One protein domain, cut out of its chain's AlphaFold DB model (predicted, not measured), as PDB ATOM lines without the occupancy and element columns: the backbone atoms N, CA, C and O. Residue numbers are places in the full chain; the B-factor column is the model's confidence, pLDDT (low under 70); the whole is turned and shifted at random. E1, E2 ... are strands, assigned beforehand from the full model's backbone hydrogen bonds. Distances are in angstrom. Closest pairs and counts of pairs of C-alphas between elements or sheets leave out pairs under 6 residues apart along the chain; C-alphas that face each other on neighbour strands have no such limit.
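AT A GLANCE: This is residues 15 to 72 of the 79 residues of an uncharacterized protein of Clostridiales bacterium (UniProt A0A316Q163). What shape is it? It has little regular structure, a thin rod with antiparallel E1 and E4 paired along it and antiparallel hairpin E2 and E3 toward one end. What builds it? Of 58 printed residues, 19 are in named strands, E1 to E5 in order, with no named helix: all strand. It is extended, 60 by 19 by 16 A, radius of gyration of the C-alphas 19.6 A.

IN THESE COORDINATES: Where is the longer pair? E1, residues 22 to 26 from C-alpha (227.513, 268.020, 219.569), and E4, residues 58 to 62, are each 13.0 A long. Which others? E2 is residues 41 to 43, E3 50 to 52, and E5 69 to 71, ending at C-alpha (237.722, 280.556, 230.011).

HOW THE PARTS SIT: How do E1 and E4 run? They are antiparallel at 151 degrees; N 23 and O 61 are within hydrogen-bond range, 2.9 A. And E2 and E3? They run at 154 degrees, with N 42 and O 51 2.8 A apart; E5 pairs with no named strand.

THE WHOLE: How long? The farthest C-alphas, 46 and 72, are 60.6 A apart. Any doubt? The printed part has no cut, link E1 to E2 is long, and residues 28 to 39 have pLDDT under 70.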
ATOM      1  N   ASP A  15     236.085 274.878 230.183       92.62
ATOM      2  CA  ASP A  15     235.314 274.814 228.947       92.62
ATOM      3  C   ASP A  15     233.816 274.753 229.240       92.62
ATOM      4  O   ASP A  15     233.346 273.978 230.077       92.62
ATOM      5  N   LEU A  16     233.069 275.590 228.530       92.06
ATOM      6  CA  LEU A  16     231.623 275.705 228.592       92.06
ATOM      7  C   LEU A  16     231.044 275.046 227.345       92.06
ATOM      8  O   LEU A  16     231.196 275.550 226.229       92.06
ATOM      9  N   TYR A  17     230.378 273.915 227.558       90.06
ATOM     10  CA  TYR A  17     229.771 273.126 226.498       90.06
ATOM     11  C   TYR A  17     228.266 272.999 226.694       90.06
ATOM     12  O   TYR A  17     227.803 272.614 227.768       90.06
ATOM     13  N   ASP A  18     227.521 273.229 225.619       91.56
ATOM     14  CA  ASP A  18     226.187 272.669 225.457       91.56
ATOM     15  C   ASP A  18     226.311 271.358 224.674       91.56
ATOM     16  O   ASP A  18     226.585 271.346 223.473       91.56
ATOM     17  N   THR A  19     226.134 270.232 225.368       89.75
ATOM     18  CA  THR A  19     226.264 268.896 224.775       89.75
ATOM     19  C   THR A  19     225.214 268.619 223.703       89.75
ATOM     20  O   THR A  19     225.438 267.750 222.868       89.75
ATOM     21  N   SER A  20     224.089 269.346 223.692       92.12
ATOM     22  CA  SER A  20     223.059 269.196 222.656       92.12
ATOM     23  C   SER A  20     223.520 269.694 221.279       92.12
ATOM     24  O   SER A  20     222.961 269.292 220.258       92.12
ATOM     25  N   LEU A  21     224.572 270.522 221.236       93.38
ATOM     26  CA  LEU A  21     225.168 271.038 220.002       93.38
ATOM     27  C   LEU A  21     226.168 270.070 219.359       93.38
ATOM     28  O   LEU A  21     226.608 270.323 218.235       93.38
ATOM     29  N   PHE A  22     226.542 268.993 220.053       93.00
ATOM     30  CA  PHE A  22     227.513 268.020 219.569       93.00
ATOM     31  C   PHE A  22     226.821 266.758 219.067       93.00
ATOM     32  O   PHE A  22     226.016 266.152 219.775       93.00
ATOM     33  N   THR A  23     227.169 266.332 217.855       92.50
ATOM     34  CA  THR A  23     226.686 265.077 217.274       92.50
ATOM     35  C   THR A  23     227.837 264.206 216.810       92.50
ATOM     36  O   THR A  23     228.898 264.691 216.427       92.50
ATOM     37  N   ILE A  24     227.635 262.893 216.896       91.75
ATOM     38  CA  ILE A  24     228.544 261.907 216.321       91.75
ATOM     39  C   ILE A  24     227.958 261.529 214.967       91.75
ATOM     40  O   ILE A  24     227.013 260.742 214.898       91.75
ATOM     41  N   ASP A  25     228.507 262.117 213.913       88.12
ATOM     42  CA  ASP A  25     228.051 261.884 212.550       88.12
ATOM     43  C   ASP A  25     228.845 260.709 211.956       88.12
ATOM     44  O   ASP A  25     230.076 260.644 212.052       88.12
ATOM     45  N   GLN A  26     228.133 259.731 211.394       81.38
ATOM     46  CA  GLN A  26     228.728 258.540 210.781       81.38
ATOM     47  C   GLN A  26     229.107 258.866 209.335       81.38
ATOM     48  O   GLN A  26     228.282 259.388 208.591       81.38
ATOM     49  N   ILE A  27     230.363 258.606 208.956       73.56
ATOM     50  CA  ILE A  27     230.912 259.053 207.661       73.56
ATOM     51  C   ILE A  27     230.668 258.036 206.536       73.56
ATOM     52  O   ILE A  27     230.690 258.414 205.368       73.56
ATOM     53  N   ALA A  28     230.395 256.769 206.848       65.94
ATOM     54  CA  ALA A  28     230.094 255.767 205.834       65.94
ATOM     55  C   ALA A  28     229.294 254.601 206.413       65.94
ATOM     56  O   ALA A  28     229.511 254.200 207.560       65.94
ATOM     57  N   ASP A  29     228.415 254.051 205.577       60.56
ATOM     58  CA  ASP A  29     227.816 252.742 205.783       60.56
ATOM     59  C   ASP A  29     228.752 251.669 205.236       60.56
ATOM     60  O   ASP A  29     229.411 251.828 204.210       60.56
ATOM     61  N   TRP A  30     228.835 250.581 205.982       60.88
ATOM     62  CA  TRP A  30     229.712 249.459 205.724       60.88
ATOM     63  C   TRP A  30     229.403 248.832 204.358       60.88
ATOM     64  O   TRP A  30     228.249 248.516 204.065       60.88
ATOM     65  N   GLU A  31     230.425 248.585 203.539       55.31
ATOM     66  CA  GLU A  31     230.302 247.645 202.423       55.31
ATOM     67  C   GLU A  31     230.294 246.229 203.012       55.31
ATOM     68  O   GLU A  31     231.314 245.583 203.248       55.31
ATOM     69  N   TRP A  32     229.092 245.783 203.373       57.41
ATOM     70  CA  TRP A  32     228.840 244.446 203.888       57.41
ATOM     71  C   TRP A  32     228.894 243.449 202.726       57.41
ATOM     72  O   TRP A  32     227.861 243.172 202.131       57.41
ATOM     73  N   LEU A  33     230.076 242.942 202.376       50.12
ATOM     74  CA  LEU A  33     230.351 241.540 202.022       50.12
ATOM     75  C   LEU A  33     231.744 241.407 201.389       50.12
ATOM     76  O   LEU A  33     232.237 242.312 200.732       50.12
ATOM     77  N   ASP A  34     232.336 240.235 201.608       52.00
ATOM     78  CA  ASP A  34     233.613 239.753 201.082       52.00
ATOM     79  C   ASP A  34     233.725 239.919 199.552       52.00
ATOM     80  O   ASP A  34     233.210 239.106 198.783       52.00
ATOM     81  N   ASP A  35     234.401 240.980 199.109       55.97
ATOM     82  CA  ASP A  35     234.860 241.176 197.729       55.97
ATOM     83  C   ASP A  35     236.282 240.616 197.506       55.97
ATOM     84  O   ASP A  35     236.944 240.906 196.507       55.97
ATOM     85  N   GLY A  36     236.752 239.763 198.424       56.97
ATOM     86  CA  GLY A  36     237.997 239.008 198.316       56.97
ATOM     87  C   GLY A  36     239.249 239.735 198.810       56.97
ATOM     88  O   GLY A  36     240.263 239.072 199.026       56.97
ATOM     89  N   VAL A  37     239.214 241.058 199.021       56.12
ATOM     90  CA  VAL A  37     240.381 241.820 199.519       56.12
ATOM     91  C   VAL A  37     240.025 242.775 200.666       56.12
ATOM     92  O   VAL A  37     240.864 242.992 201.543       56.12
ATOM     93  N   HIS A  38     238.794 243.302 200.730       54.47
ATOM     94  CA  HIS A  38     238.434 244.370 201.676       54.47
ATOM     95  C   HIS A  38     237.152 244.122 202.491       54.47
ATOM     96  O   HIS A  38     236.716 245.000 203.237       54.47
ATOM     97  N   GLY A  39     236.595 242.909 202.446       61.22
ATOM     98  CA  GLY A  39     235.450 242.523 203.271       61.22
ATOM     99  C   GLY A  39     235.741 242.491 204.778       61.22
ATOM    100  O   GLY A  39     236.767 241.983 205.225       61.22
ATOM    101  N   ILE A  40     234.782 242.978 205.575       70.50
ATOM    102  CA  ILE A  40     234.805 242.959 207.055       70.50
ATOM    103  C   ILE A  40     234.865 241.541 207.624       70.50
ATOM    104  O   ILE A  40     235.385 241.359 208.721       70.50
ATOM    105  N   LEU A  41     234.325 240.556 206.904       77.69
ATOM    106  CA  LEU A  41     234.334 239.142 207.265       77.69
ATOM    107  C   LEU A  41     235.191 238.379 206.262       77.69
ATOM    108  O   LEU A  41     234.874 238.367 205.077       77.69
ATOM    109  N   GLN A  42     236.227 237.708 206.753       77.12
ATOM    110  CA  GLN A  42     237.130 236.890 205.953       77.12
ATOM    111  C   GLN A  42     237.062 235.437 206.414       77.12
ATOM    112  O   GLN A  42     236.990 235.137 207.608       77.12
ATOM    113  N   ARG A  43     237.055 234.502 205.462       81.88
ATOM    114  CA  ARG A  43     237.067 233.071 205.778       81.88
ATOM    115  C   ARG A  43     238.479 232.617 206.139       81.88
ATOM    116  O   ARG A  43     239.410 232.811 205.362       81.88
ATOM    117  N   ASN A  44     238.619 231.889 207.244       82.31
ATOM    118  CA  ASN A  44     239.905 231.304 207.622       82.31
ATOM    119  C   ASN A  44     240.206 230.087 206.738       82.31
ATOM    120  O   ASN A  44     239.459 229.104 206.726       82.31
ATOM    121  N   ALA A  45     241.309 230.138 205.989       84.88
ATOM    122  CA  ALA A  45     241.710 229.043 205.111       84.88
ATOM    123  C   ALA A  45     241.955 227.752 205.915       84.88
ATOM    124  O   ALA A  45     242.682 227.748 206.904       84.88
ATOM    125  N   GLY A  46     241.337 226.649 205.486       86.06
ATOM    126  CA  GLY A  46     241.489 225.337 206.128       86.06
ATOM    127  C   GLY A  46     240.600 225.084 207.354       86.06
ATOM    128  O   GLY A  46     240.605 223.965 207.858       86.06
ATOM    129  N   PHE A  47     239.791 226.056 207.794       83.81
ATOM    130  CA  PHE A  47     238.881 225.905 208.938       83.81
ATOM    131  C   PHE A  47     237.452 226.353 208.592       83.81
ATOM    132  O   PHE A  47     237.225 227.182 207.710       83.81
ATOM    133  N   ALA A  48     236.455 225.801 209.286       84.75
ATOM    134  CA  ALA A  48     235.051 226.210 209.156       84.75
ATOM    135  C   ALA A  48     234.736 227.437 210.038       84.75
ATOM    136  O   ALA A  48     233.744 227.458 210.760       84.75
ATOM    137  N   THR A  49     235.616 228.438 210.021       86.38
ATOM    138  CA  THR A  49     235.533 229.640 210.864       86.38
ATOM    139  C   THR A  49     235.756 230.897 210.030       86.38
ATOM    140  O   THR A  49     236.483 230.858 209.036       86.38
ATOM    141  N   TYR A  50     235.169 232.010 210.462       81.12
ATOM    142  CA  TYR A  50     235.335 233.333 209.862       81.12
ATOM    143  C   TYR A  50     235.940 234.286 210.895       81.12
ATOM    144  O   TYR A  50     235.596 234.203 212.075       81.12
ATOM    145  N   GLU A  51     236.816 235.183 210.454       79.38
ATOM    146  CA  GLU A  51     237.341 236.292 211.249       79.38
ATOM    147  C   GLU A  51     236.711 237.604 210.775       79.38
ATOM    148  O   GLU A  51     236.494 237.802 209.579       79.38
ATOM    149  N   GLY A  52     236.363 238.483 211.719       79.88
ATOM    150  CA  GLY A  52     235.650 239.724 211.436       79.88
ATOM    151  C   GLY A  52     236.284 240.941 212.102       79.88
ATOM    152  O   GLY A  52     236.483 240.926 213.315       79.88
ATOM    153  N   SER A  53     236.541 242.009 211.341       73.25
ATOM    154  CA  SER A  53     237.051 243.291 211.859       73.25
ATOM    155  C   SER A  53     236.015 244.409 211.730       73.25
ATOM    156  O   SER A  53     235.754 244.916 210.643       73.25
ATOM    157  N   ILE A  54     235.436 244.828 212.857       72.44
ATOM    158  CA  ILE A  54     234.390 245.858 212.903       72.44
ATOM    159  C   ILE A  54     235.033 247.235 213.144       72.44
ATOM    160  O   ILE A  54     235.444 247.546 214.261       72.44
ATOM    161  N   ALA A  55     235.103 248.077 212.109       71.12
ATOM    162  CA  ALA A  55     235.580 249.460 212.175       71.12
ATOM    163  C   ALA A  55     234.439 250.487 212.042       71.12
ATOM    164  O   ALA A  55     233.847 250.639 210.979       71.12
ATOM    165  N   LYS A  56     234.144 251.237 213.111       72.31
ATOM    166  CA  LYS A  56     233.142 252.315 213.082       72.31
ATOM    167  C   LYS A  56     233.815 253.664 212.803       72.31
ATOM    168  O   LYS A  56     234.533 254.176 213.660       72.31
ATOM    169  N   TYR A  57     233.539 254.260 211.641       77.31
ATOM    170  CA  TYR A  57     234.049 255.584 211.270       77.31
ATOM    171  C   TYR A  57     233.049 256.681 211.641       77.31
ATOM    172  O   TYR A  57     231.948 256.766 211.092       77.31
ATOM    173  N   CYS A  58     233.429 257.536 212.587       84.31
ATOM    174  CA  CYS A  58     232.603 258.658 213.021       84.31
ATOM    175  C   CYS A  58     233.430 259.922 213.195       84.31
ATOM    176  O   CYS A  58     234.605 259.850 213.551       84.31
ATOM    177  N   ASN A  59     232.775 261.069 213.034       88.38
ATOM    178  CA  ASN A  59     233.333 262.362 213.400       88.38
ATOM    179  C   ASN A  59     232.477 263.040 214.472       88.38
ATOM    180  O   ASN A  59     231.249 262.960 214.445       88.38
ATOM    181  N   LEU A  60     233.136 263.703 215.422       91.19
ATOM    182  CA  LEU A  60     232.467 264.529 216.421       91.19
ATOM    183  C   LEU A  60     232.297 265.932 215.843       91.19
ATOM    184  O   LEU A  60     233.268 266.670 215.687       91.19
ATOM    185  N   MET A  61     231.059 266.298 215.542       92.44
ATOM    186  CA  MET A  61     230.712 267.565 214.915       92.44
ATOM    187  C   MET A  61     230.048 268.504 215.921       92.44
ATOM    188  O   MET A  61     229.267 268.075 216.769       92.44
ATOM    189  N   CYS A  62     230.341 269.802 215.810       93.06
ATOM    190  CA  CYS A  62     229.656 270.862 216.548       93.06
ATOM    191  C   CYS A  62     228.756 271.646 215.587       93.06
ATOM    192  O   CYS A  62     229.245 272.261 214.639       93.06
ATOM    193  N   ARG A  63     227.443 271.641 215.834       94.00
ATOM    194  CA  ARG A  63     226.454 272.300 214.963       94.00
ATOM    195  C   ARG A  63     226.430 273.820 215.100       94.00
ATOM    196  O   ARG A  63     225.994 274.499 214.177       94.00
ATOM    197  N   LEU A  64     226.896 274.354 216.230       93.75
ATOM    198  CA  LEU A  64     226.981 275.794 216.471       93.75
ATOM    199  C   LEU A  64     228.290 276.144 217.198       93.75
ATOM    200  O   LEU A  64     228.308 276.242 218.427       93.75
ATOM    201  N   PRO A  65     229.384 276.389 216.456       90.62
ATOM    202  CA  PRO A  65     230.684 276.709 217.046       90.62
ATOM    203  C   PRO A  65     230.698 277.996 217.885       90.62
ATOM    204  O   PRO A  65     231.525 278.137 218.772       90.62
ATOM    205  N   GLY A  66     229.783 278.937 217.634       92.81
ATOM    206  CA  GLY A  66     229.656 280.157 218.441       92.81
ATOM    207  C   GLY A  66     228.967 279.958 219.798       92.81
ATOM    208  O   GLY A  66     228.979 280.871 220.614       92.81
ATOM    209  N   GLY A  67     228.352 278.793 220.042       89.94
ATOM    210  CA  GLY A  67     227.636 278.471 221.287       89.94
ATOM    211  C   GLY A  67     228.516 277.842 222.370       89.94
ATOM    212  O   GLY A  67     228.018 277.458 223.424       89.94
ATOM    213  N   ILE A  68     229.814 277.710 222.105       92.88
ATOM    214  CA  ILE A  68     230.805 277.112 222.999       92.88
ATOM    215  C   ILE A  68     231.842 278.154 223.395       92.88
ATOM    216  O   ILE A  68     232.186 279.042 222.617       92.88
ATOM    217  N   GLY A  69     232.330 278.049 224.628       93.12
ATOM    218  CA  GLY A  69     233.242 279.028 225.207       93.12
ATOM    219  C   GLY A  69     234.343 278.373 226.021       93.12
ATOM    220  O   GLY A  69     234.146 277.317 226.615       93.12
ATOM    221  N   ARG A  70     235.499 279.028 226.070       93.12
ATOM    222  CA  ARG A  70     236.624 278.642 226.922       93.12
ATOM    223  C   ARG A  70     237.046 279.836 227.759       93.12
ATOM    224  O   ARG A  70     237.323 280.907 227.224       93.12
ATOM    225  N   LEU A  71     237.117 279.630 229.065       92.69
ATOM    226  CA  LEU A  71     237.722 280.556 230.011       92.69
ATOM    227  C   LEU A  71     239.162 280.110 230.260       92.69
ATOM    228  O   LEU A  71     239.417 278.919 230.430       92.69
ATOM    229  N   THR A  72     240.094 281.058 230.265       92.88
ATOM    230  CA  THR A  72     241.533 280.816 230.477       92.88
ATOM    231  C   THR A  72     242.061 281.723 231.583       92.88
ATOM    232  O   THR A  72     241.419 282.722 231.915       92.88
TER     233      THR A  72